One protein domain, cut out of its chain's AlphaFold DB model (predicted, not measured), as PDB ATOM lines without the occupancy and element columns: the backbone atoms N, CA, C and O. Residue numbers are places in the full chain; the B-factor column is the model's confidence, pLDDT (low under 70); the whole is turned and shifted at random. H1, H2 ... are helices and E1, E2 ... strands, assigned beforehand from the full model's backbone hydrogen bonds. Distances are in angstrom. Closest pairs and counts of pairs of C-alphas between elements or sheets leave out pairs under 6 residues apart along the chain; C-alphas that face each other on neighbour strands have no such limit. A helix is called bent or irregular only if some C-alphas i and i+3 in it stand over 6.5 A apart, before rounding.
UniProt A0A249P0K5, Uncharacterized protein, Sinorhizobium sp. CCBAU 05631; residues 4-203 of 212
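This is residues 4 to 203 of the 212 residues of an uncharacterized protein of Sinorhizobium sp. CCBAU 05631 (UniProt A0A249P0K5). One long helix, H6, runs through the middle, with H3 crossing it on one side, H7 on the opposite side, H8 crossing it as well, and short H4 packing on its beginning. H2 and H5 lie away from these five helices, E1 and H1 lie near H3 alone among them, and a long loop, residues 125 to 150, has its C-alphas 15 to 30 A from the mean of all C-alphas. The printed part has 200 residues, with one named strand and eight named helices in the order E1 H1 H2 H3 H4 H5 H6 H7 H8; the class is mostly helix. The whole is compact, with a radius of gyration of the C-alphas of 17.4 A and spans of 51 by 43 by 33 A.

H6, residues 101 to 124, is 34.6 A long, from C-alpha 101 at (133.305, 193.526, 184.666). H3, residues 35 to 52, spans 24.8 A, with a kink of 32 degrees near residue 46. H7, residues 151 to 171, spans 29.5 A, with a kink of 36 degrees near residue 158; it is only just irregular, C-alphas 157 and 160 being 6.55 A apart. H8, residues 184 to 202, spans 27.1 A and ends with C-alpha 202 at (146.685, 190.246, 162.217). The shorter elements are E1, residues 8 to 10, H1, residues 13 to 16, H2, residues 18 to 27, H4, residues 58 to 65, and H5, residues 72 to 82. C-alpha 8 is at (151.378, 187.278, 187.860).

H6 is the hub, touching four helices. It touches H3 at a steep tilt of 62 degrees, opposite ways; the closest C-alphas, of Gly 44 and Ala 106, are 4.3 A apart. Residues 105 to 112 of H6 touch H8 about perpendicular at 76 degrees, closest at the C-alphas of Phe 112 and Leu 190, 6.2 A. Residues 115 to 119 touch H7 at 75 degrees, about perpendicular, closest at the C-alphas of Ile 115 and Trp 158, 6.6 A. Residues 101 to 105 touch H4, closest at the C-alphas of Phe 65 and Pro 101, 5.0 A. H7 and H8 touch, their closest C-alphas, of Ala 151 and Asp 191, 4.5 A apart. H5 touches no helix. H1 and H2 only just touch, only at the corner, with 3 pairs of C-alphas within 8 A, the closest being Glu 15 and Arg 21 at 5.1 A. E1 pairs with no named strand; the closest C-alphas of E1 and H3, of Ile 9 and Glu 42, are 6.0 A apart. Every O i to N i+4 pair is within hydrogen-bond range in H2, H3, H4, H5, H6 and H8; H7 has 15 of 17, and H1 is too short for such a pair.

The C-alphas farthest apart, of Asp 6 and Phe 132, are 51.4 A apart. The printed part has no cut. The links H5 to H6, H6 to H7 and H7 to H8 are long; in the second, residues 128 to 129 pair antiparallel with 139 to 140. The mean pLDDT of the printed part is 88.7, and residues 4 to 16 of this model are under 70.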
ATOM      1  N   HIS A   4     145.183 187.453 190.229       47.22
ATOM      2  CA  HIS A   4     145.980 188.198 189.281       47.22
ATOM      3  C   HIS A   4     146.463 189.499 189.939       47.22
ATOM      4  O   HIS A   4     145.689 190.439 190.089       47.22
ATOM      5  N   GLU A   5     147.741 189.568 190.318       49.97
ATOM      6  CA  GLU A   5     148.416 190.829 190.667       49.97
ATOM      7  C   GLU A   5     149.365 191.203 189.519       49.97
ATOM      8  O   GLU A   5     150.338 190.491 189.265       49.97
ATOM      9  N   ASP A   6     149.069 192.289 188.796       52.06
ATOM     10  CA  ASP A   6     149.955 192.912 187.795       52.06
ATOM     11  C   ASP A   6     150.613 191.942 186.785       52.06
ATOM     12  O   ASP A   6     151.790 192.065 186.435       52.06
ATOM     13  N   GLY A   7     149.863 190.955 186.280       50.72
ATOM     14  CA  GLY A   7     150.377 189.985 185.304       50.72
ATOM     15  C   GLY A   7     150.939 188.685 185.889       50.72
ATOM     16  O   GLY A   7     151.271 187.781 185.119       50.72
ATOM     17  N   LEU A   8     151.014 188.538 187.215       51.72
ATOM     18  CA  LEU A   8     151.378 187.278 187.860       51.72
ATOM     19  C   LEU A   8     150.164 186.341 187.926       51.72
ATOM     20  O   LEU A   8     149.250 186.536 188.722       51.72
ATOM     21  N   ILE A   9     150.177 185.284 187.112       60.03
ATOM     22  CA  ILE A   9     149.171 184.215 187.166       60.03
ATOM     23  C   ILE A   9     149.518 183.271 188.325       60.03
ATOM     24  O   ILE A   9     150.425 182.442 188.216       60.03
ATOM     25  N   SER A  10     148.799 183.391 189.442       58.31
ATOM     26  CA  SER A  10     149.004 182.544 190.620       58.31
ATOM     27  C   SER A  10     148.008 181.388 190.658       58.31
ATOM     28  O   SER A  10     146.876 181.536 191.114       58.31
ATOM     29  N   ILE A  11     148.455 180.201 190.244       64.88
ATOM     30  CA  ILE A  11     147.671 178.966 190.362       64.88
ATOM     31  C   ILE A  11     148.004 178.283 191.685       64.88
ATOM     32  O   ILE A  11     149.161 177.970 191.979       64.88
ATOM     33  N   ARG A  12     146.987 177.988 192.495       65.50
ATOM     34  CA  ARG A  12     147.189 177.242 193.738       65.50
ATOM     35  C   ARG A  12     147.407 175.769 193.404       65.50
ATOM     36  O   ARG A  12     146.458 175.063 193.090       65.50
ATOM     37  N   ALA A  13     148.639 175.283 193.562       64.19
ATOM     38  CA  ALA A  13     148.996 173.880 193.314       64.19
ATOM     39  C   ALA A  13     148.099 172.869 194.058       64.19
ATOM     40  O   ALA A  13     147.855 171.778 193.556       64.19
ATOM     41  N   ALA A  14     147.550 173.248 195.218       62.69
ATOM     42  CA  ALA A  14     146.598 172.424 195.964       62.69
ATOM     43  C   ALA A  14     145.290 172.126 195.199       62.69
ATOM     44  O   ALA A  14     144.607 171.174 195.538       62.69
ATOM     45  N   GLU A  15     144.931 172.889 194.163       63.53
ATOM     46  CA  GLU A  15     143.755 172.608 193.321       63.53
ATOM     47  C   GLU A  15     143.962 171.437 192.350       63.53
ATOM     48  O   GLU A  15     142.996 170.943 191.757       63.53
ATOM     49  N   ALA A  16     145.205 170.966 192.201       67.50
ATOM     50  CA  ALA A  16     145.501 169.721 191.501       67.50
ATOM     51  C   ALA A  16     145.036 168.483 192.293       67.50
ATOM     52  O   ALA A  16     144.861 167.425 191.697       67.50
ATOM     53  N   ASP A  17     144.801 168.615 193.604       77.94
ATOM     54  CA  ASP A  17     144.198 167.568 194.429       77.94
ATOM     55  C   ASP A  17     142.669 167.567 194.269       77.94
ATOM     56  O   ASP A  17     141.999 168.592 194.433       77.94
ATOM     57  N   ASP A  18     142.111 166.404 193.935       75.62
ATOM     58  CA  ASP A  18     140.682 166.243 193.657       75.62
ATOM     59  C   ASP A  18     139.801 166.509 194.884       75.62
ATOM     60  O   ASP A  18     138.738 167.119 194.749       75.62
ATOM     61  N   ALA A  19     140.238 166.107 196.081       71.56
ATOM     62  CA  ALA A  19     139.480 166.308 197.311       71.56
ATOM     63  C   ALA A  19     139.467 167.787 197.712       71.56
ATOM     64  O   ALA A  19     138.421 168.318 198.097       71.56
ATOM     65  N   VAL A  20     140.600 168.479 197.561       75.25
ATOM     66  CA  VAL A  20     140.686 169.930 197.780       75.25
ATOM     67  C   VAL A  20     139.798 170.666 196.782       75.25
ATOM     68  O   VAL A  20     139.004 171.518 197.179       75.25
ATOM     69  N   ARG A  21     139.876 170.324 195.493       82.00
ATOM     70  CA  ARG A  21     139.092 170.988 194.447       82.00
ATOM     71  C   ARG A  21     137.591 170.779 194.619       82.00
ATOM     72  O   ARG A  21     136.842 171.744 194.500       82.00
ATOM     73  N   GLU A  22     137.157 169.562 194.937       78.94
ATOM     74  CA  GLU A  22     135.744 169.268 195.193       78.94
ATOM     75  C   GLU A  22     135.238 169.983 196.451       78.94
ATOM     76  O   GLU A  22     134.144 170.548 196.435       78.94
ATOM     77  N   THR A  23     136.054 170.042 197.509       74.81
ATOM     78  CA  THR A  23     135.728 170.803 198.726       74.81
ATOM     79  C   THR A  23     135.490 172.274 198.405       74.81
ATOM     80  O   THR A  23     134.464 172.825 198.800       74.81
ATOM     81  N   VAL A  24     136.399 172.898 197.647       75.06
ATOM     82  CA  VAL A  24     136.270 174.311 197.263       75.06
ATOM     83  C   VAL A  24     135.064 174.523 196.349       75.06
ATOM     84  O   VAL A  24     134.286 175.446 196.570       75.06
ATOM     85  N   ARG A  25     134.854 173.643 195.364       83.56
ATOM     86  CA  ARG A  25     133.699 173.712 194.462       83.56
ATOM     87  C   ARG A  25     132.382 173.686 195.248       83.56
ATOM     88  O   ARG A  25     131.484 174.475 194.973       83.56
ATOM     89  N   VAL A  26     132.261 172.795 196.238       77.75
ATOM     90  CA  VAL A  26     131.081 172.728 197.117       77.75
ATOM     91  C   VAL A  26     130.966 173.978 197.987       77.75
ATOM     92  O   VAL A  26     129.881 174.549 198.054       77.75
ATOM     93  N   SER A  27     132.050 174.422 198.632       71.44
ATOM     94  CA  SER A  27     132.005 175.573 199.546       71.44
ATOM     95  C   SER A  27     131.676 176.886 198.839       71.44
ATOM     96  O   SER A  27     131.028 177.740 199.431       71.44
ATOM     97  N   MET A  28     132.105 177.032 197.583       74.44
ATOM     98  CA  MET A  28     131.830 178.207 196.750       74.44
ATOM     99  C   MET A  28     130.514 178.091 195.965       74.44
ATOM    100  O   MET A  28     130.145 179.013 195.246       74.44
ATOM    101  N   GLY A  29     129.794 176.967 196.072       72.31
ATOM    102  CA  GLY A  29     128.557 176.747 195.316       72.31
ATOM    103  C   GLY A  29     128.766 176.682 193.798       72.31
ATOM    104  O   GLY A  29     127.837 176.938 193.031       72.31
ATOM    105  N   GLU A  30     129.971 176.338 193.349       78.94
ATOM    106  CA  GLU A  30     130.329 176.338 191.937       78.94
ATOM    107  C   GLU A  30     129.785 175.083 191.236       78.94
ATOM    108  O   GLU A  30     129.956 173.953 191.713       78.94
ATOM    109  N   PRO A  31     129.148 175.220 190.065       75.00
ATOM    110  CA  PRO A  31     128.659 174.061 189.328       75.00
ATOM    111  C   PRO A  31     129.808 173.268 188.681       75.00
ATOM    112  O   PRO A  31     129.668 172.068 188.454       75.00
ATOM    113  N   TYR A  32     130.949 173.917 188.428       78.12
ATOM    114  CA  TYR A  32     132.099 173.367 187.717       78.12
ATOM    115  C   TYR A  32     133.392 174.035 188.207       78.12
ATOM    116  O   TYR A  32     133.454 175.259 188.257       78.12
ATOM    117  N   ARG A  33     134.420 173.241 188.547       80.56
ATOM    118  CA  ARG A  33     135.749 173.731 188.963       80.56
ATOM    119  C   ARG A  33     136.838 172.796 188.441       80.56
ATOM    120  O   ARG A  33     136.893 171.628 188.831       80.56
ATOM    121  N   THR A  34     137.710 173.290 187.564       84.25
ATOM    122  CA  THR A  34     138.882 172.552 187.062       84.25
ATOM    123  C   THR A  34     140.112 173.448 187.038       84.25
ATOM    124  O   THR A  34     140.002 174.654 186.839       84.25
ATOM    125  N   LEU A  35     141.295 172.845 187.193       85.31
ATOM    126  CA  LEU A  35     142.565 173.573 187.142       85.31
ATOM    127  C   LEU A  35     142.762 174.286 185.795       85.31
ATOM    128  O   LEU A  35     143.197 175.432 185.752       85.31
ATOM    129  N   LEU A  36     142.398 173.614 184.697       88.62
ATOM    130  CA  LEU A  36     142.460 174.192 183.354       88.62
ATOM    131  C   LEU A  36     141.471 175.354 183.188       88.62
ATOM    132  O   LEU A  36     141.811 176.349 182.554       88.62
ATOM    133  N   GLY A  37     140.271 175.243 183.768       87.94
ATOM    134  CA  GLY A  37     139.290 176.327 183.791       87.94
ATOM    135  C   GLY A  37     139.844 177.579 184.468       87.94
ATOM    136  O   GLY A  37     139.858 178.638 183.848       87.94
ATOM    137  N   HIS A  38     140.396 177.443 185.678       85.94
ATOM    138  CA  HIS A  38     141.016 178.579 186.373       85.94
ATOM    139  C   HIS A  38     142.206 179.142 185.619       85.94
ATOM    140  O   HIS A  38     142.337 180.350 185.498       85.94
ATOM    141  N   PHE A  39     143.068 178.286 185.073       88.38
ATOM    142  CA  PHE A  39     144.206 178.773 184.310       88.38
ATOM    143  C   PHE A  39     143.760 179.640 183.129       88.38
ATOM    144  O   PHE A  39     144.308 180.716 182.911       88.38
ATOM    145  N   ARG A  40     142.726 179.209 182.398       94.06
ATOM    146  CA  ARG A  40     142.154 180.003 181.306       94.06
ATOM    147  C   ARG A  40     141.520 181.305 181.805       94.06
ATOM    148  O   ARG A  40     141.650 182.308 181.114       94.06
ATOM    149  N   HIS A  41     140.879 181.295 182.971       93.00
ATOM    150  CA  HIS A  41     140.325 182.494 183.605       93.00
ATOM    151  C   HIS A  41     141.429 183.520 183.922       93.00
ATOM    152  O   HIS A  41     141.384 184.650 183.442       93.00
ATOM    153  N   GLU A  42     142.496 183.104 184.607       89.69
ATOM    154  CA  GLU A  42     143.631 183.978 184.949       89.69
ATOM    155  C   GLU A  42     144.369 184.504 183.705       89.69
ATOM    156  O   GLU A  42     144.794 185.661 183.641       89.69
ATOM    157  N   ILE A  43     144.494 183.663 182.672       91.69
ATOM    158  CA  ILE A  43     144.993 184.083 181.360       91.69
ATOM    159  C   ILE A  43     144.081 185.156 180.741       91.69
ATOM    160  O   ILE A  43     144.577 186.062 180.071       91.69
ATOM    161  N   GLY A  44     142.768 185.075 180.964       95.69
ATOM    162  CA  GLY A  44     141.803 186.084 180.542       95.69
ATOM    163  C   GLY A  44     142.152 187.465 181.089       95.69
ATOM    164  O   GLY A  44     142.315 188.400 180.305       95.69
ATOM    165  N   HIS A  45     142.385 187.599 182.398       94.69
ATOM    166  CA  HIS A  45     142.835 188.870 182.985       94.69
ATOM    167  C   HIS A  45     144.132 189.381 182.353       94.69
ATOM    168  O   HIS A  45     144.231 190.553 181.979       94.69
ATOM    169  N   PHE A  46     145.107 188.492 182.155       93.25
ATOM    170  CA  PHE A  46     146.352 188.855 181.486       93.25
ATOM    171  C   PHE A  46     146.107 189.403 180.071       93.25
ATOM    172  O   PHE A  46     146.623 190.466 179.719       93.25
ATOM    173  N   PHE A  47     145.294 188.731 179.251       95.38
ATOM    174  CA  PHE A  47     145.020 189.190 177.888       95.38
ATOM    175  C   PHE A  47     144.127 190.422 177.817       95.38
ATOM    176  O   PHE A  47     144.255 191.176 176.850       95.38
ATOM    177  N   PHE A  48     143.303 190.690 178.830       96.31
ATOM    178  CA  PHE A  48     142.645 191.987 178.947       96.31
ATOM    179  C   PHE A  48     143.693 193.106 178.972       96.31
ATOM    180  O   PHE A  48     143.650 194.008 178.137       96.31
ATOM    181  N   GLN A  49     144.708 193.003 179.837       94.00
ATOM    182  CA  GLN A  49     145.780 194.002 179.915       94.00
ATOM    183  C   GLN A  49     146.594 194.101 178.617       94.00
ATOM    184  O   GLN A  49     146.972 195.188 178.181       94.00
ATOM    185  N   GLN A  50     146.859 192.969 177.961       93.81
ATOM    186  CA  GLN A  50     147.697 192.964 176.761       93.81
ATOM    187  C   GLN A  50     146.980 193.458 175.500       93.81
ATOM    188  O   GLN A  50     147.597 194.165 174.696       93.81
ATOM    189  N   LEU A  51     145.717 193.068 175.307       96.50
ATOM    190  CA  LEU A  51     144.998 193.221 174.036       96.50
ATOM    191  C   LEU A  51     143.865 194.251 174.094       96.50
ATOM    192  O   LEU A  51     143.493 194.793 173.053       96.50
ATOM    193  N   VAL A  52     143.324 194.533 175.281       97.19
ATOM    194  CA  VAL A  52     142.182 195.441 175.462       97.19
ATOM    195  C   VAL A  52     142.626 196.750 176.108       97.19
ATOM    196  O   VAL A  52     142.342 197.827 175.586       97.19
ATOM    197  N   ALA A  53     143.359 196.683 177.219       94.50
ATOM    198  CA  ALA A  53     143.798 197.875 177.927       94.50
ATOM    199  C   ALA A  53     144.716 198.734 177.038       94.50
ATOM    200  O   ALA A  53     145.709 198.276 176.459       94.50
ATOM    201  N   GLY A  54     144.355 200.013 176.903       93.81
ATOM    202  CA  GLY A  54     145.088 200.963 176.070       93.81
ATOM    203  C   GLY A  54     145.024 200.669 174.568       93.81
ATOM    204  O   GLY A  54     145.926 201.090 173.841       93.81
ATOM    205  N   THR A  55     144.013 199.937 174.091       96.31
ATOM    206  CA  THR A  55     143.726 199.777 172.657       96.31
ATOM    207  C   THR A  55     142.368 200.370 172.286       96.31
ATOM    208  O   THR A  55     141.545 200.701 173.143       96.31
ATOM    209  N   ASP A  56     142.116 200.483 170.984       95.25
ATOM    210  CA  ASP A  56     140.825 200.868 170.414       95.25
ATOM    211  C   ASP A  56     139.674 199.907 170.762       95.25
ATOM    212  O   ASP A  56     138.510 200.276 170.616       95.25
ATOM    213  N   MET A  57     139.977 198.727 171.310       97.19
ATOM    214  CA  MET A  57     138.985 197.744 171.757       97.19
ATOM    215  C   MET A  57     138.376 198.066 173.131       97.19
ATOM    216  O   MET A  57     137.321 197.528 173.464       97.19
ATOM    217  N   LEU A  58     139.002 198.934 173.939       97.75
ATOM    218  CA  LEU A  58     138.574 199.192 175.323       97.75
ATOM    219  C   LEU A  58     137.148 199.752 175.420       97.75
ATOM    220  O   LEU A  58     136.395 199.384 176.319       97.75
ATOM    221  N   ALA A  59     136.763 200.638 174.498       97.44
ATOM    222  CA  ALA A  59     135.434 201.248 174.516       97.44
ATOM    223  C   ALA A  59     134.324 200.208 174.286       97.44
ATOM    224  O   ALA A  59     133.322 200.205 174.999       97.44
ATOM    225  N   GLU A  60     134.527 199.302 173.326       97.88
ATOM    226  CA  GLU A  60     133.592 198.212 173.049       97.88
ATOM    227  C   GLU A  60     133.579 197.187 174.194       97.88
ATOM    228  O   GLU A  60     132.506 196.755 174.609       97.88
ATOM    229  N   ALA A  61     134.742 196.861 174.772       98.31
ATOM    230  CA  ALA A  61     134.811 195.993 175.948       98.31
ATOM    231  C   ALA A  61     133.957 196.550 177.098       98.31
ATOM    232  O   ALA A  61     133.130 195.834 177.656       98.31
ATOM    233  N   ARG A  62     134.064 197.850 177.397       98.06
ATOM    234  CA  ARG A  62     133.246 198.477 178.445       98.06
ATOM    235  C   ARG A  62     131.754 198.491 178.134       98.06
ATOM    236  O   ARG A  62     130.942 198.409 179.049       98.06
ATOM    237  N   GLN A  63     131.382 198.574 176.859       98.19
ATOM    238  CA  GLN A  63     129.983 198.472 176.448       98.19
ATOM    239  C   GLN A  63     129.410 197.069 176.704       98.19
ATOM    240  O   GLN A  63     128.243 196.951 177.070       98.19
ATOM    241  N   LEU A  64     130.215 196.021 176.505       98.19
ATOM    242  CA  LEU A  64     129.780 194.626 176.619       98.19
ATOM    243  C   LEU A  64     129.865 194.073 178.047       98.19
ATOM    244  O   LEU A  64     128.961 193.359 178.479       98.19
ATOM    245  N   PHE A  65     130.947 194.382 178.762       97.88
ATOM    246  CA  PHE A  65     131.275 193.797 180.069       97.88
ATOM    247  C   PHE A  65     131.005 194.754 181.240       97.88
ATOM    248  O   PHE A  65     130.821 194.308 182.368       97.88
ATOM    249  N   GLY A  66     130.941 196.063 180.983       96.88
ATOM    250  CA  GLY A  66     130.890 197.104 182.012       96.88
ATOM    251  C   GLY A  66     132.246 197.777 182.248       96.88
ATOM    252  O   GLY A  66     133.244 197.446 181.612       96.88
ATOM    253  N   ASP A  67     132.274 198.768 183.138       96.25
ATOM    254  CA  ASP A  67     133.475 199.562 183.420       96.25
ATOM    255  C   ASP A  67     134.363 198.859 184.449       96.25
ATOM    256  O   ASP A  67     134.044 198.809 185.633       96.25
ATOM    257  N   GLU A  68     135.501 198.338 184.006       94.06
ATOM    258  CA  GLU A  68     136.436 197.577 184.836       94.06
ATOM    259  C   GLU A  68     137.134 198.401 185.927       94.06
ATOM    260  O   GLU A  68     137.883 197.842 186.720       94.06
ATOM    261  N   ARG A  69     136.916 199.723 185.954       94.06
ATOM    262  CA  ARG A  69     137.404 200.628 187.005       94.06
ATOM    263  C   ARG A  69     136.504 200.658 188.238       94.06
ATOM    264  O   ARG A  69     136.782 201.430 189.157       94.06
ATOM    265  N   GLU A  70     135.403 199.910 188.230       92.38
ATOM    266  CA  GLU A  70     134.612 199.668 189.433       92.38
ATOM    267  C   GLU A  70     135.512 199.151 190.571       92.38
ATOM    268  O   GLU A  70     136.530 198.501 190.340       92.38
ATOM    269  N   ASP A  71     135.183 199.513 191.814       92.31
ATOM    270  CA  ASP A  71     135.976 199.094 192.970       92.31
ATOM    271  C   ASP A  71     135.846 197.578 193.160       92.31
ATOM    272  O   ASP A  71     134.795 197.074 193.566       92.31
ATOM    273  N   TYR A  72     136.924 196.870 192.829       88.00
ATOM    274  CA  TYR A  72     136.958 195.414 192.775       88.00
ATOM    275  C   TYR A  72     136.604 194.761 194.118       88.00
ATOM    276  O   TYR A  72     135.749 193.874 194.179       88.00
ATOM    277  N   ASP A  73     137.211 195.237 195.208       86.50
ATOM    278  CA  ASP A  73     137.010 194.672 196.544       86.50
ATOM    279  C   ASP A  73     135.573 194.882 197.033       86.50
ATOM    280  O   ASP A  73     134.954 193.972 197.593       86.50
ATOM    281  N   SER A  74     135.011 196.066 196.792       87.62
ATOM    282  CA  SER A  74     133.619 196.390 197.107       87.62
ATOM    283  C   SER A  74     132.640 195.533 196.297       87.62
ATOM    284  O   SER A  74     131.674 194.997 196.853       87.62
ATOM    285  N   ALA A  75     132.905 195.340 195.002       86.81
ATOM    286  CA  ALA A  75     132.073 194.533 194.114       86.81
ATOM    287  C   ALA A  75     132.038 193.052 194.545       86.81
ATOM    288  O   ALA A  75     130.962 192.453 194.653       86.81
ATOM    289  N   LEU A  76     133.194 192.486 194.911       84.88
ATOM    290  CA  LEU A  76     133.284 191.132 195.464       84.88
ATOM    291  C   LEU A  76     132.583 191.000 196.817       84.88
ATOM    292  O   LEU A  76     131.845 190.038 197.038       84.88
ATOM    293  N   GLN A  77     132.771 191.959 197.728       84.56
ATOM    294  CA  GLN A  77     132.093 191.942 199.028       84.56
ATOM    295  C   GLN A  77     130.574 191.949 198.869       84.56
ATOM    296  O   GLN A  77     129.880 191.169 199.528       84.56
ATOM    297  N   LYS A  78     130.055 192.778 197.958       83.81
ATOM    298  CA  LYS A  78     128.630 192.816 197.638       83.81
ATOM    299  C   LYS A  78     128.142 191.473 197.104       83.81
ATOM    300  O   LYS A  78     127.134 190.963 197.582       83.81
ATOM    301  N   HIS A  79     128.876 190.865 196.175       82.62
ATOM    302  CA  HIS A  79     128.528 189.556 195.631       82.62
ATOM    303  C   HIS A  79     128.508 188.454 196.701       82.62
ATOM    304  O   HIS A  79     127.573 187.658 196.753       82.62
ATOM    305  N   HIS A  80     129.496 188.422 197.598       79.06
ATOM    306  CA  HIS A  80     129.532 187.451 198.696       79.06
ATOM    307  C   HIS A  80     128.438 187.685 199.749       79.06
ATOM    308  O   HIS A  80     127.993 186.725 200.377       79.06
ATOM    309  N   GLY A  81     128.007 188.935 199.950       77.69
ATOM    310  CA  GLY A  81     126.955 189.292 200.904       77.69
ATOM    311  C   GLY A  81     125.530 189.102 200.374       77.69
ATOM    312  O   GLY A  81     124.667 188.616 201.102       77.69
ATOM    313  N   GLU A  82     125.278 189.478 199.120       77.44
ATOM    314  CA  GLU A  82     123.939 189.514 198.506       77.44
ATOM    315  C   GLU A  82     123.680 188.337 197.545       77.44
ATOM    316  O   GLU A  82     122.527 188.043 197.224       77.44
ATOM    317  N   GLY A  83     124.731 187.628 197.119       71.12
ATOM    318  CA  GLY A  83     124.676 186.607 196.073       71.12
ATOM    319  C   GLY A  83     124.591 187.197 194.660       71.12
ATOM    320  O   GLY A  83     124.634 188.410 194.450       71.12
ATOM    321  N   SER A  84     124.473 186.334 193.647       72.25
ATOM    322  CA  SER A  84     124.234 186.782 192.269       72.25
ATOM    323  C   SER A  84     122.832 187.358 192.084       72.25
ATOM    324  O   SER A  84     121.858 186.866 192.658       72.25
ATOM    325  N   PHE A  85     122.708 188.314 191.163       74.50
ATOM    326  CA  PHE A  85     121.421 188.830 190.696       74.50
ATOM    327  C   PHE A  85     120.497 187.702 190.215       74.50
ATOM    328  O   PHE A  85     120.936 186.787 189.525       74.50
ATOM    329  N   VAL A  86     119.201 187.770 190.533       71.44
ATOM    330  CA  VAL A  86     118.211 186.708 190.238       71.44
ATOM    331  C   VAL A  86     118.167 186.313 188.748       71.44
ATOM    332  O   VAL A  86     117.858 185.168 188.418       71.44
ATOM    333  N   ASP A  87     118.522 187.224 187.844       82.94
ATOM    334  CA  ASP A  87     118.505 187.059 186.390       82.94
ATOM    335  C   ASP A  87     119.897 186.880 185.754       82.94
ATOM    336  O   ASP A  87     120.007 186.925 184.527       82.94
ATOM    337  N   TRP A  88     120.954 186.615 186.539       90.19
ATOM    338  CA  TRP A  88     122.333 186.543 186.026       90.19
ATOM    339  C   TRP A  88     122.484 185.606 184.819       90.19
ATOM    340  O   TRP A  88     123.172 185.946 183.861       90.19
ATOM    341  N   ARG A  89     121.762 184.473 184.804       91.94
ATOM    342  CA  ARG A  89     121.787 183.468 183.719       91.94
ATOM    343  C   ARG A  89     121.372 184.010 182.350       91.94
ATOM    344  O   ARG A  89     121.627 183.364 181.342       91.94
ATOM    345  N   GLN A  90     120.693 185.154 182.305       93.94
ATOM    346  CA  GLN A  90     120.263 185.790 181.059       93.94
ATOM    347  C   GLN A  90     121.355 186.678 180.446       93.94
ATOM    348  O   GLN A  90     121.229 187.078 179.292       93.94
ATOM    349  N   ARG A  91     122.409 187.008 181.206       94.12
ATOM    350  CA  ARG A  91     123.414 188.023 180.838       94.12
ATOM    351  C   ARG A  91     124.863 187.562 181.002       94.12
ATOM    352  O   ARG A  91     125.743 188.068 180.307       94.12
ATOM    353  N   PHE A  92     125.108 186.636 181.921       96.31
ATOM    354  CA  PHE A  92     126.433 186.202 182.343       96.31
ATOM    355  C   PHE A  92     126.570 184.693 182.185       96.31
ATOM    356  O   PHE A  92     125.614 183.943 182.395       96.31
ATOM    357  N   ILE A  93     127.776 184.253 181.832       95.50
ATOM    358  CA  ILE A  93     128.074 182.832 181.644       95.50
ATOM    359  C   ILE A  93     128.066 182.065 182.972       95.50
ATOM    360  O   ILE A  93     127.658 180.905 183.023       95.50
ATOM    361  N   SER A  94     128.446 182.732 184.062       92.88
ATOM    362  CA  SER A  94     128.448 182.191 185.414       92.88
ATOM    363  C   SER A  94     127.899 183.208 186.417       92.88
ATOM    364  O   SER A  94     127.804 184.404 186.152       92.88
ATOM    365  N   ALA A  95     127.518 182.710 187.591       90.44
ATOM    366  CA  ALA A  95     127.133 183.533 188.732       90.44
ATOM    367  C   ALA A  95     128.259 184.496 189.144       90.44
ATOM    368  O   ALA A  95     127.987 185.641 189.493       90.44
ATOM    369  N   TYR A  96     129.503 184.022 189.077       89.56
ATOM    370  CA  TYR A  96     130.694 184.774 189.449       89.56
ATOM    371  C   TYR A  96     131.031 185.863 188.423       89.56
ATOM    372  O   TYR A  96     131.339 186.982 188.811       89.56
ATOM    373  N   ALA A  97     130.826 185.612 187.125       93.94
ATOM    374  CA  ALA A  97     130.946 186.632 186.079       93.94
ATOM    375  C   ALA A  97     130.084 187.883 186.348       93.94
ATOM    376  O   ALA A  97     130.411 188.966 185.881       93.94
ATOM    377  N   SER A  98     128.993 187.772 187.116       92.94
ATOM    378  CA  SER A  98     128.159 188.929 187.456       92.94
ATOM    379  C   SER A  98     128.718 189.799 188.586       92.94
ATOM    380  O   SER A  98     128.044 190.755 188.971       92.94
ATOM    381  N   CYS A  99     129.847 189.436 189.203       91.62
ATOM    382  CA  CYS A  99     130.373 190.162 190.358       91.62
ATOM    383  C   CYS A  99     131.158 191.415 189.962       91.62
ATOM    384  O   CYS A  99     131.085 192.399 190.686       91.62
ATOM    385  N   HIS A 100     131.861 191.403 188.827       94.38
ATOM    386  CA  HIS A 100     132.685 192.521 188.381       94.38
ATOM    387  C   HIS A 100     132.968 192.426 186.864       94.38
ATOM    388  O   HIS A 100     133.176 191.319 186.363       94.38
ATOM    389  N   PRO A 101     133.047 193.545 186.113       96.38
ATOM    390  CA  PRO A 101     133.305 193.526 184.666       96.38
ATOM    391  C   PRO A 101     134.579 192.780 184.238       96.38
ATOM    392  O   PRO A 101     134.597 192.100 183.212       96.38
ATOM    393  N   ALA A 102     135.650 192.868 185.036       95.75
ATOM    394  CA  ALA A 102     136.888 192.130 184.765       95.75
ATOM    395  C   ALA A 102     136.701 190.604 184.874       95.75
ATOM    396  O   ALA A 102     137.308 189.857 184.106       95.75
ATOM    397  N   GLU A 103     135.841 190.153 185.790       95.12
ATOM    398  CA  GLU A 103     135.515 188.737 186.000       95.12
ATOM    399  C   GLU A 103     134.607 188.220 184.885       95.12
ATOM    400  O   GLU A 103     134.807 187.120 184.380       95.12
ATOM    401  N   ASP A 104     133.659 189.038 184.421       97.50
ATOM    402  CA  ASP A 104     132.829 188.727 183.255       97.50
ATOM    403  C   ASP A 104     133.678 188.486 181.999       97.50
ATOM    404  O   ASP A 104     133.475 187.506 181.274       97.50
ATOM    405  N   PHE A 105     134.684 189.339 181.768       98.50
ATOM    406  CA  PHE A 105     135.636 189.150 180.676       98.50
ATOM    407  C   PHE A 105     136.444 187.855 180.832       98.50
ATOM    408  O   PHE A 105     136.516 187.063 179.888       98.50
ATOM    409  N   ALA A 106     137.038 187.622 182.007       96.88
ATOM    410  CA  ALA A 106     137.870 186.448 182.271       96.88
ATOM    411  C   ALA A 106     137.081 185.130 182.177       96.88
ATOM    412  O   ALA A 106     137.545 184.163 181.567       96.88
ATOM    413  N   GLU A 107     135.848 185.107 182.679       96.25
ATOM    414  CA  GLU A 107     134.947 183.960 182.575       96.25
ATOM    415  C   GLU A 107     134.530 183.693 181.125       96.25
ATOM    416  O   GLU A 107     134.545 182.538 180.681       96.25
ATOM    417  N   CYS A 108     134.208 184.736 180.350       98.31
ATOM    418  CA  CYS A 108     133.919 184.591 178.922       98.31
ATOM    419  C   CYS A 108     135.151 184.105 178.143       98.31
ATOM    420  O   CYS A 108     135.021 183.255 177.263       98.31
ATOM    421  N   TRP A 109     136.350 184.577 178.493       98.31
ATOM    422  CA  TRP A 109     137.609 184.104 177.916       98.31
ATOM    423  C   TRP A 109     137.832 182.620 178.194       98.31
ATOM    424  O   TRP A 109     138.093 181.843 177.271       98.31
ATOM    425  N   ALA A 110     137.657 182.195 179.443       96.38
ATOM    426  CA  ALA A 110     137.782 180.795 179.815       96.38
ATOM    427  C   ALA A 110     136.795 179.901 179.051       96.38
ATOM    428  O   ALA A 110     137.177 178.834 178.557       96.38
ATOM    429  N   HIS A 111     135.549 180.355 178.901       96.44
ATOM    430  CA  HIS A 111     134.515 179.628 178.168       96.44
ATOM    431  C   HIS A 111     134.746 179.601 176.660       96.44
ATOM    432  O   HIS A 111     134.488 178.572 176.035       96.44
ATOM    433  N   PHE A 112     135.293 180.667 176.075       98.06
ATOM    434  CA  PHE A 112     135.686 180.671 174.669       98.06
ATOM    435  C   PHE A 112     136.659 179.521 174.368       98.06
ATOM    436  O   PHE A 112     136.406 178.715 173.473       98.06
ATOM    437  N   PHE A 113     137.718 179.369 175.172       97.06
ATOM    438  CA  PHE A 113     138.682 178.273 175.012       97.06
ATOM    439  C   PHE A 113     138.139 176.908 175.441       97.06
ATOM    440  O   PHE A 113     138.558 175.888 174.901       97.06
ATOM    441  N   HIS A 114     137.181 176.853 176.372       94.88
ATOM    442  CA  HIS A 114     136.446 175.616 176.638       94.88
ATOM    443  C   HIS A 114     135.778 175.102 175.363       94.88
ATOM    444  O   HIS A 114     135.954 173.938 175.003       94.88
ATOM    445  N   ILE A 115     135.035 175.974 174.680       97.00
ATOM    446  CA  ILE A 115     134.296 175.633 173.467       97.00
ATOM    447  C   ILE A 115     135.264 175.285 172.334       97.00
ATOM    448  O   ILE A 115     135.158 174.205 171.759       97.00
ATOM    449  N   VAL A 116     136.227 176.162 172.038       97.62
ATOM    450  CA  VAL A 116     137.182 175.982 170.931       97.62
ATOM    451  C   VAL A 116     137.963 174.676 171.061       97.62
ATOM    452  O   VAL A 116     137.984 173.892 170.113       97.62
ATOM    453  N   ASP A 117     138.546 174.401 172.229       95.88
ATOM    454  CA  ASP A 117     139.402 173.224 172.407       95.88
ATOM    455  C   ASP A 117     138.575 171.929 172.391       95.88
ATOM    456  O   ASP A 117     139.003 170.919 171.834       95.88
ATOM    457  N   THR A 118     137.353 171.952 172.937       94.94
ATOM    458  CA  THR A 118     136.484 170.765 172.906       94.94
ATOM    459  C   THR A 118     135.959 170.489 171.499       94.94
ATOM    460  O   THR A 118     135.880 169.330 171.091       94.94
ATOM    461  N   LEU A 119     135.639 171.533 170.727       96.44
ATOM    462  CA  LEU A 119     135.282 171.394 169.315       96.44
ATOM    463  C   LEU A 119     136.464 170.893 168.481       96.44
ATOM    464  O   LEU A 119     136.255 170.090 167.571       96.44
ATOM    465  N   GLU A 120     137.695 171.320 168.783       96.38
ATOM    466  CA  GLU A 120     138.874 170.765 168.115       96.38
ATOM    467  C   GLU A 120     139.007 169.276 168.412       96.38
ATOM    468  O   GLU A 120     139.180 168.495 167.479       96.38
ATOM    469  N   SER A 121     138.842 168.870 169.671       94.81
ATOM    470  CA  SER A 121     138.943 167.460 170.039       94.81
ATOM    471  C   SER A 121     137.842 166.644 169.361       94.81
ATOM    472  O   SER A 121     138.122 165.603 168.767       94.81
ATOM    473  N   ALA A 122     136.601 167.143 169.355       92.94
ATOM    474  CA  ALA A 122     135.500 166.518 168.625       92.94
ATOM    475  C   ALA A 122     135.846 166.337 167.139       92.94
ATOM    476  O   ALA A 122     135.690 165.241 166.600       92.94
ATOM    477  N   ARG A 123     136.405 167.368 166.494       93.75
ATOM    478  CA  ARG A 123     136.875 167.287 165.107       93.75
ATOM    479  C   ARG A 123     137.992 166.256 164.928       93.75
ATOM    480  O   ARG A 123     137.942 165.480 163.977       93.75
ATOM    481  N   ALA A 124     139.000 166.249 165.799       92.50
ATOM    482  CA  ALA A 124     140.160 165.363 165.702       92.50
ATOM    483  C   ALA A 124     139.769 163.880 165.792       92.50
ATOM    484  O   ALA A 124     140.362 163.040 165.115       92.50
ATOM    485  N   PHE A 125     138.736 163.571 166.578       91.69
ATOM    486  CA  PHE A 125     138.178 162.224 166.698       91.69
ATOM    487  C   PHE A 125     137.055 161.920 165.693       91.69
ATOM    488  O   PHE A 125     136.528 160.810 165.705       91.69
ATOM    489  N   GLY A 126     136.689 162.867 164.821       88.19
ATOM    490  CA  GLY A 126     135.595 162.694 163.861       88.19
ATOM    491  C   GLY A 126     134.227 162.515 164.529       88.19
ATOM    492  O   GLY A 126     133.378 161.801 164.005       88.19
ATOM    493  N   LEU A 127     134.028 163.115 165.705       86.88
ATOM    494  CA  LEU A 127     132.773 163.042 166.439       86.88
ATOM    495  C   LEU A 127     131.709 163.897 165.741       86.88
ATOM    496  O   LEU A 127     131.872 165.109 165.585       86.88
ATOM    497  N   SER A 128     130.603 163.255 165.374       86.62
ATOM    498  CA  SER A 128     129.371 163.901 164.931       86.62
ATOM    499  C   SER A 128     128.215 163.519 165.853       86.62
ATOM    500  O   SER A 128     128.223 162.475 166.515       86.62
ATOM    501  N   VAL A 129     127.219 164.393 165.921       84.38
ATOM    502  CA  VAL A 129     125.957 164.151 166.613       84.38
ATOM    503  C   VAL A 129     124.874 164.088 165.548       84.38
ATOM    504  O   VAL A 129     124.574 165.099 164.930       84.38
ATOM    505  N   GLU A 130     124.276 162.909 165.358       86.69
ATOM    506  CA  GLU A 130     123.180 162.678 164.404       86.69
ATOM    507  C   GLU A 130     121.932 162.159 165.146       86.69
ATOM    508  O   GLU A 130     121.701 160.947 165.245       86.69
ATOM    509  N   PRO A 131     121.113 163.043 165.745       78.81
ATOM    510  CA  PRO A 131     119.981 162.614 166.556       78.81
ATOM    511  C   PRO A 131     118.868 161.970 165.715       78.81
ATOM    512  O   PRO A 131     118.351 162.557 164.763       78.81
ATOM    513  N   PHE A 132     118.391 160.787 166.127       73.75
ATOM    514  CA  PHE A 132     117.224 160.136 165.502       73.75
ATOM    515  C   PHE A 132     115.928 160.954 165.649       73.75
ATOM    516  O   PHE A 132     115.010 160.846 164.833       73.75
ATOM    517  N   ARG A 133     115.843 161.759 166.713       72.00
ATOM    518  CA  ARG A 133     114.791 162.743 167.004       72.00
ATOM    519  C   ARG A 133     115.504 164.062 167.318       72.00
ATOM    520  O   ARG A 133     116.520 163.997 167.995       72.00
ATOM    521  N   HIS A 134     114.970 165.206 166.875       78.56
ATOM    522  CA  HIS A 134     115.617 166.538 166.943       78.56
ATOM    523  C   HIS A 134     116.763 166.731 165.933       78.56
ATOM    524  O   HIS A 134     117.916 166.920 166.301       78.56
ATOM    525  N   ARG A 135     116.443 166.658 164.630       77.81
ATOM    526  CA  ARG A 135     117.426 166.842 163.539       77.81
ATOM    527  C   ARG A 135     118.024 168.251 163.472       77.81
ATOM    528  O   ARG A 135     119.030 168.452 162.812       77.81
ATOM    529  N   ASP A 136     117.397 169.216 164.132       78.75
ATOM    530  CA  ASP A 136     117.923 170.560 164.373       78.75
ATOM    531  C   ASP A 136     119.171 170.567 165.272       78.75
ATOM    532  O   ASP A 136     119.905 171.548 165.285       78.75
ATOM    533  N   LEU A 137     119.434 169.465 165.982       79.06
ATOM    534  CA  LEU A 137     120.639 169.237 166.780       79.06
ATOM    535  C   LEU A 137     121.666 168.349 166.047       79.06
ATOM    536  O   LEU A 137     122.475 167.684 166.688       79.06
ATOM    537  N   ASP A 138     121.615 168.285 164.717       79.00
ATOM    538  CA  ASP A 138     122.692 167.688 163.922       79.00
ATOM    539  C   ASP A 138     123.944 168.575 164.009       79.00
ATOM    540  O   ASP A 138     123.865 169.793 163.819       79.00
ATOM    541  N   ALA A 139     125.093 167.983 164.333       83.56
ATOM    542  CA  ALA A 139     126.355 168.704 164.415       83.56
ATOM    543  C   ALA A 139     127.546 167.864 163.962       83.56
ATOM    544  O   ALA A 139     127.794 166.761 164.448       83.56
ATOM    545  N   GLU A 140     128.367 168.474 163.110       86.44
ATOM    546  CA  GLU A 140     129.687 167.989 162.725       86.44
ATOM    547  C   GLU A 140     130.650 169.182 162.643       86.44
ATOM    548  O   GLU A 140     130.346 170.211 162.031       86.44
ATOM    549  N   VAL A 141     131.835 169.059 163.243       89.12
ATOM    550  CA  VAL A 141     132.816 170.153 163.279       89.12
ATOM    551  C   VAL A 141     133.678 170.146 162.009       89.12
ATOM    552  O   VAL A 141     134.771 169.586 161.970       89.12
ATOM    553  N   LYS A 142     133.182 170.797 160.949       89.25
ATOM    554  CA  LYS A 142     133.827 170.851 159.613       89.25
ATOM    555  C   LYS A 142     134.818 171.999 159.407       89.25
ATOM    556  O   LYS A 142     135.389 172.137 158.327       89.25
ATOM    557  N   PHE A 143     135.016 172.840 160.411       93.25
ATOM    558  CA  PHE A 143     135.880 174.019 160.349       93.25
ATOM    559  C   PHE A 143     136.987 173.935 161.403       93.25
ATOM    560  O   PHE A 143     136.979 173.051 162.253       93.25
ATOM    561  N   ASP A 144     138.014 174.783 161.298       94.88
ATOM    562  CA  ASP A 144     139.066 174.917 162.319       94.88
ATOM    563  C   ASP A 144     138.531 175.828 163.436       94.88
ATOM    564  O   ASP A 144     138.365 177.024 163.174       94.88
ATOM    565  N   PRO A 145     138.230 175.315 164.649       95.88
ATOM    566  CA  PRO A 145     137.621 176.127 165.703       95.88
ATOM    567  C   PRO A 145     138.501 177.303 166.137       95.88
ATOM    568  O   PRO A 145     137.980 178.369 166.458       95.88
ATOM    569  N   TYR A 146     139.830 177.186 166.026       94.38
ATOM    570  CA  TYR A 146     140.771 178.289 166.279       94.38
ATOM    571  C   TYR A 146     140.744 179.383 165.201       94.38
ATOM    572  O   TYR A 146     141.450 180.395 165.299       94.38
ATOM    573  N   ARG A 147     139.989 179.169 164.122       95.25
ATOM    574  CA  ARG A 147     139.788 180.099 163.007       95.25
ATOM    575  C   ARG A 147     138.311 180.372 162.729       95.25
ATOM    576  O   ARG A 147     137.996 180.855 161.644       95.25
ATOM    577  N   ALA A 148     137.427 180.099 163.688       96.75
ATOM    578  CA  ALA A 148     135.998 180.333 163.533       96.75
ATOM    579  C   ALA A 148     135.684 181.764 163.068       96.75
ATOM    580  O   ALA A 148     136.292 182.744 163.507       96.75
ATOM    581  N   GLU A 149     134.726 181.914 162.161       96.69
ATOM    582  CA  GLU A 149     134.329 183.192 161.570       96.69
ATOM    583  C   GLU A 149     133.617 184.097 162.582       96.69
ATOM    584  O   GLU A 149     133.866 185.302 162.601       96.69
ATOM    585  N   SER A 150     132.856 183.508 163.499       97.38
ATOM    586  CA  SER A 150     132.112 184.196 164.554       97.38
ATOM    587  C   SER A 150     131.960 183.296 165.779       97.38
ATOM    588  O   SER A 150     132.137 182.076 165.688       97.38
ATOM    589  N   ALA A 151     131.586 183.872 166.922       97.31
ATOM    590  CA  ALA A 151     131.160 183.043 168.051       97.31
ATOM    591  C   ALA A 151     129.882 182.260 167.735       97.31
ATOM    592  O   ALA A 151     129.739 181.135 168.198       97.31
ATOM    593  N   GLN A 152     128.998 182.798 166.890       96.81
ATOM    594  CA  GLN A 152     127.787 182.099 166.459       96.81
ATOM    595  C   GLN A 152     128.112 180.754 165.782       96.81
ATOM    596  O   GLN A 152     127.508 179.745 166.131       96.81
ATOM    597  N   GLN A 153     129.127 180.708 164.909       96.31
ATOM    598  CA  GLN A 153     129.582 179.459 164.283       96.31
ATOM    599  C   GLN A 153     130.060 178.426 165.322       96.31
ATOM    600  O   GLN A 153     129.787 177.233 165.191       96.31
ATOM    601  N   LEU A 154     130.773 178.876 166.362       97.12
ATOM    602  CA  LEU A 154     131.202 178.008 167.464       97.12
ATOM    603  C   LEU A 154     130.001 177.496 168.265       97.12
ATOM    604  O   LEU A 154     129.925 176.307 168.554       97.12
ATOM    605  N   VAL A 155     129.056 178.377 168.604       95.06
ATOM    606  CA  VAL A 155     127.860 178.057 169.399       95.06
ATOM    607  C   VAL A 155     126.978 177.037 168.683       95.06
ATOM    608  O   VAL A 155     126.551 176.069 169.307       95.06
ATOM    609  N   GLU A 156     126.744 177.211 167.381       93.69
ATOM    610  CA  GLU A 156     125.933 176.294 166.568       93.69
ATOM    611  C   GLU A 156     126.507 174.874 166.556       93.69
ATOM    612  O   GLU A 156     125.759 173.911 166.706       93.69
ATOM    613  N   ALA A 157     127.832 174.734 166.468       94.00
ATOM    614  CA  ALA A 157     128.489 173.432 166.573       94.00
ATOM    615  C   ALA A 157     128.516 172.895 168.018       94.00
ATOM    616  O   ALA A 157     128.420 171.689 168.248       94.00
ATOM    617  N   TRP A 158     128.663 173.780 169.004       95.25
ATOM    618  CA  TRP A 158     128.854 173.415 170.405       95.25
ATOM    619  C   TRP A 158     127.578 172.965 171.111       95.25
ATOM    620  O   TRP A 158     127.617 172.033 171.917       95.25
ATOM    621  N   VAL A 159     126.442 173.610 170.837       93.50
ATOM    622  CA  VAL A 159     125.189 173.339 171.553       93.50
ATOM    623  C   VAL A 159     124.782 171.863 171.434       93.50
ATOM    624  O   VAL A 159     124.596 171.235 172.477       93.50
ATOM    625  N   PRO A 160     124.727 171.244 170.241       92.69
ATOM    626  CA  PRO A 160     124.342 169.838 170.147       92.69
ATOM    627  C   PRO A 160     125.332 168.885 170.825       92.69
ATOM    628  O   PRO A 160     124.923 167.955 171.526       92.69
ATOM    629  N   ILE A 161     126.635 169.151 170.687       92.75
ATOM    630  CA  ILE A 161     127.698 168.352 171.312       92.75
ATOM    631  C   ILE A 161     127.602 168.428 172.839       92.75
ATOM    632  O   ILE A 161     127.593 167.396 173.509       92.75
ATOM    633  N   SER A 162     127.469 169.626 173.409       93.50
ATOM    634  CA  SER A 162     127.361 169.809 174.863       93.50
ATOM    635  C   SER A 162     126.101 169.158 175.448       93.50
ATOM    636  O   SER A 162     126.165 168.538 176.512       93.50
ATOM    637  N   LEU A 163     124.970 169.203 174.733       92.44
ATOM    638  CA  LEU A 163     123.742 168.505 175.127       92.44
ATOM    639  C   LEU A 163     123.921 166.981 175.136       92.44
ATOM    640  O   LEU A 163     123.468 166.317 176.078       92.44
ATOM    641  N   ALA A 164     124.595 166.424 174.126       91.88
ATOM    642  CA  ALA A 164     124.918 165.001 174.071       91.88
ATOM    643  C   ALA A 164     125.845 164.596 175.230       91.88
ATOM    644  O   ALA A 164     125.528 163.660 175.968       91.88
ATOM    645  N   LEU A 165     126.925 165.352 175.463       92.12
ATOM    646  CA  LEU A 165     127.874 165.118 176.558       92.12
ATOM    647  C   LEU A 165     127.193 165.145 177.932       92.12
ATOM    648  O   LEU A 165     127.376 164.225 178.730       92.12
ATOM    649  N   ASN A 166     126.358 166.152 178.200       94.69
ATOM    650  CA  ASN A 166     125.600 166.232 179.450       94.69
ATOM    651  C   ASN A 166     124.626 165.053 179.600       94.69
ATOM    652  O   ASN A 166     124.477 164.494 180.685       94.69
ATOM    653  N   THR A 167     123.983 164.623 178.513       92.81
ATOM    654  CA  THR A 167     123.068 163.472 178.538       92.81
ATOM    655  C   THR A 167     123.803 162.160 178.819       92.81
ATOM    656  O   THR A 167     123.312 161.343 179.604       92.81
ATOM    657  N   PHE A 168     124.996 161.966 178.251       93.38
ATOM    658  CA  PHE A 168     125.852 160.824 178.574       93.38
ATOM    659  C   PHE A 168     126.295 160.846 180.036       93.38
ATOM    660  O   PHE A 168     126.176 159.826 180.712       93.38
ATOM    661  N   GLN A 169     126.707 162.005 180.559       94.06
ATOM    662  CA  GLN A 169     127.071 162.139 181.971       94.06
ATOM    663  C   GLN A 169     125.915 161.763 182.902       94.06
ATOM    664  O   GLN A 169     126.079 160.903 183.769       94.06
ATOM    665  N   ARG A 170     124.716 162.311 182.671       95.06
ATOM    666  CA  ARG A 170     123.524 161.966 183.463       95.06
ATOM    667  C   ARG A 170     123.186 160.479 183.395       95.06
ATOM    668  O   ARG A 170     122.817 159.894 184.409       95.06
ATOM    669  N   SER A 171     123.357 159.852 182.230       95.50
ATOM    670  CA  SER A 171     123.125 158.410 182.050       95.50
ATOM    671  C   SER A 171     124.108 157.546 182.851       95.50
ATOM    672  O   SER A 171     123.773 156.426 183.225       95.50
ATOM    673  N   MET A 172     125.295 158.074 183.160       95.38
ATOM    674  CA  MET A 172     126.303 157.440 184.016       95.38
ATOM    675  C   MET A 172     126.206 157.872 185.492       95.38
ATOM    676  O   MET A 172     127.107 157.584 186.281       95.38
ATOM    677  N   GLY A 173     125.137 158.576 185.882       92.94
ATOM    678  CA  GLY A 173     124.943 159.073 187.249       92.94
ATOM    679  C   GLY A 173     125.852 160.246 187.629       92.94
ATOM    680  O   GLY A 173     125.985 160.556 188.811       92.94
ATOM    681  N   GLN A 174     126.482 160.892 186.646       93.56
ATOM    682  CA  GLN A 174     127.334 162.062 186.835       93.56
ATOM    683  C   GLN A 174     126.551 163.357 186.593       93.56
ATOM    684  O   GLN A 174     125.482 163.369 185.980       93.56
ATOM    685  N   ARG A 175     127.094 164.470 187.092       90.44
ATOM    686  CA  ARG A 175     126.552 165.810 186.834       90.44
ATOM    687  C   ARG A 175     126.907 166.267 185.423       90.44
ATOM    688  O   ARG A 175     127.849 165.762 184.817       90.44
ATOM    689  N   ASP A 176     126.170 167.257 184.937       92.50
ATOM    690  CA  ASP A 176     126.464 167.920 183.670       92.50
ATOM    691  C   ASP A 176     127.918 168.417 183.656       92.50
ATOM    692  O   ASP A 176     128.356 169.119 184.569       92.50
ATOM    693  N   ILE A 177     128.667 168.038 182.617       89.50
ATOM    694  CA  ILE A 177     130.060 168.469 182.433       89.50
ATOM    695  C   ILE A 177     130.136 169.917 181.940       89.50
ATOM    696  O   ILE A 177     131.119 170.607 182.198       89.50
ATOM    697  N   TYR A 178     129.077 170.376 181.270       93.19
ATOM    698  CA  TYR A 178     128.903 171.749 180.820       93.19
ATOM    699  C   TYR A 178     127.548 172.298 181.305       93.19
ATOM    700  O   TYR A 178     126.570 172.287 180.556       93.19
ATOM    701  N   PRO A 179     127.444 172.750 182.567       91.56
ATOM    702  CA  PRO A 179     126.197 173.241 183.164       91.56
ATOM    703  C   PRO A 179     125.923 174.732 182.869       91.56
ATOM    704  O   PRO A 179     125.282 175.414 183.670       91.56
ATOM    705  N   PHE A 180     126.432 175.261 181.752       93.62
ATOM    706  CA  PHE A 180     126.380 176.688 181.424       93.62
ATOM    707  C   PHE A 180     125.353 176.993 180.333       93.62
ATOM    708  O   PHE A 180     125.082 176.170 179.458       93.62
ATOM    709  N   VAL A 181     124.804 178.209 180.368       91.94
ATOM    710  CA  VAL A 181     123.825 178.698 179.390       91.94
ATOM    711  C   VAL A 181     124.462 179.799 178.552       91.94
ATOM    712  O   VAL A 181     124.903 180.816 179.077       91.94
ATOM    713  N   LEU A 182     124.475 179.607 177.234       95.75
ATOM    714  CA  LEU A 182     124.953 180.599 176.273       95.75
ATOM    715  C   LEU A 182     123.808 181.537 175.885       95.75
ATOM    716  O   LEU A 182     123.215 181.412 174.817       95.75
ATOM    717  N   ALA A 183     123.451 182.443 176.796       96.06
ATOM    718  CA  ALA A 183     122.455 183.476 176.522       96.06
ATOM    719  C   ALA A 183     122.953 184.444 175.425       96.06
ATOM    720  O   ALA A 183     124.166 184.624 175.299       96.06
ATOM    721  N   PRO A 184     122.066 185.121 174.670       97.25
ATOM    722  CA  PRO A 184     122.487 186.023 173.593       97.25
ATOM    723  C   PRO A 184     123.557 187.059 173.995       97.25
ATOM    724  O   PRO A 184     124.551 187.157 173.277       97.25
ATOM    725  N   PRO A 185     123.481 187.728 175.170       98.00
ATOM    726  CA  PRO A 185     124.546 188.643 175.602       98.00
ATOM    727  C   PRO A 185     125.901 187.957 175.822       98.00
ATOM    728  O   PRO A 185     126.950 188.555 175.607       98.00
ATOM    729  N   VAL A 186     125.904 186.686 176.233       98.31
ATOM    730  CA  VAL A 186     127.138 185.899 176.363       98.31
ATOM    731  C   VAL A 186     127.722 185.605 174.984       98.31
ATOM    732  O   VAL A 186     128.928 185.713 174.801       98.31
ATOM    733  N   ILE A 187     126.888 185.290 173.991       98.50
ATOM    734  CA  ILE A 187     127.348 185.040 172.616       98.50
ATOM    735  C   ILE A 187     127.999 186.299 172.023       98.50
ATOM    736  O   ILE A 187     129.049 186.195 171.393       98.50
ATOM    737  N   GLU A 188     127.441 187.487 172.279       98.62
ATOM    738  CA  GLU A 188     128.038 188.769 171.870       98.62
ATOM    739  C   GLU A 188     129.426 188.988 172.497       98.62
ATOM    740  O   GLU A 188     130.381 189.345 171.801       98.62
ATOM    741  N   LYS A 189     129.571 188.694 173.795       98.75
ATOM    742  CA  LYS A 189     130.856 188.743 174.513       98.75
ATOM    743  C   LYS A 189     131.872 187.743 173.955       98.75
ATOM    744  O   LYS A 189     133.044 188.079 173.785       98.75
ATOM    745  N   LEU A 190     131.441 186.525 173.624       98.75
ATOM    746  CA  LEU A 190     132.300 185.530 172.975       98.75
ATOM    747  C   LEU A 190     132.721 185.980 171.568       98.75
ATOM    748  O   LEU A 190     133.856 185.726 171.158       98.75
ATOM    749  N   ASP A 191     131.846 186.666 170.827       98.69
ATOM    750  CA  ASP A 191     132.183 187.188 169.500       98.69
ATOM    751  C   ASP A 191     133.210 188.319 169.578       98.69
ATOM    752  O   ASP A 191     134.147 188.364 168.778       98.69
ATOM    753  N   PHE A 192     133.103 189.179 170.595       98.69
ATOM    754  CA  PHE A 192     134.138 190.158 170.910       98.69
ATOM    755  C   PHE A 192     135.499 189.494 171.125       98.69
ATOM    756  O   PHE A 192     136.480 189.905 170.507       98.69
ATOM    757  N   ILE A 193     135.567 188.426 171.925       98.56
ATOM    758  CA  ILE A 193     136.813 187.685 172.174       98.56
ATOM    759  C   ILE A 193     137.355 187.064 170.879       98.56
ATOM    760  O   ILE A 193     138.550 187.173 170.592       98.56
ATOM    761  N   ASN A 194     136.487 186.491 170.040       98.38
ATOM    762  CA  ASN A 194     136.875 185.972 168.727       98.38
ATOM    763  C   ASN A 194     137.505 187.064 167.840       98.38
ATOM    764  O   ASN A 194     138.578 186.866 167.260       98.38
ATOM    765  N   ARG A 195     136.868 188.239 167.745       97.88
ATOM    766  CA  ARG A 195     137.377 189.386 166.976       97.88
ATOM    767  C   ARG A 195     138.674 189.940 167.557       97.88
ATOM    768  O   ARG A 195     139.591 190.227 166.791       97.88
ATOM    769  N   LEU A 196     138.784 190.018 168.881       98.00
ATOM    770  CA  LEU A 196     139.987 190.442 169.595       98.00
ATOM    771  C   LEU A 196     141.186 189.547 169.246       98.00
ATOM    772  O   LEU A 196     142.247 190.046 168.868       98.00
ATOM    773  N   ILE A 197     141.004 188.221 169.285       97.12
ATOM    774  CA  ILE A 197     142.043 187.247 168.917       97.12
ATOM    775  C   ILE A 197     142.432 187.391 167.441       97.12
ATOM    776  O   ILE A 197     143.620 187.361 167.103       97.12
ATOM    777  N   LYS A 198     141.460 187.573 166.539       96.56
ATOM    778  CA  LYS A 198     141.736 187.797 165.110       96.56
ATOM    779  C   LYS A 198     142.544 189.066 164.873       96.56
ATOM    780  O   LYS A 198     143.535 189.012 164.147       96.56
ATOM    781  N   ALA A 199     142.153 190.172 165.502       96.19
ATOM    782  CA  ALA A 199     142.851 191.444 165.387       96.19
ATOM    783  C   ALA A 199     144.291 191.345 165.914       96.19
ATOM    784  O   ALA A 199     145.231 191.780 165.246       96.19
ATOM    785  N   ALA A 200     144.487 190.681 167.058       95.69
ATOM    786  CA  ALA A 200     145.813 190.425 167.616       95.69
ATOM    787  C   ALA A 200     146.699 189.608 166.657       95.69
ATOM    788  O   ALA A 200     147.839 189.987 166.396       95.69
ATOM    789  N   ARG A 201     146.167 188.530 166.060       94.38
ATOM    790  CA  ARG A 201     146.895 187.696 165.080       94.38
ATOM    791  C   ARG A 201     147.273 188.447 163.805       94.38
ATOM    792  O   ARG A 201     148.271 188.107 163.177       94.38
ATOM    793  N   GLN A 202     146.461 189.421 163.405       95.38
ATOM    794  CA  GLN A 202     146.685 190.246 162.217       95.38
ATOM    795  C   GLN A 202     147.547 191.483 162.503       95.38
ATOM    796  O   GLN A 202     147.916 192.188 161.567       95.38
ATOM    797  N   GLY A 203     147.863 191.763 163.774       93.56
ATOM    798  CA  GLY A 203     148.580 192.972 164.178       93.56
ATOM    799  C   GLY A 203     147.784 194.258 163.936       93.56
ATOM    800  O   GLY A 203     148.381 195.301 163.685       93.56
TER     801      GLY A 203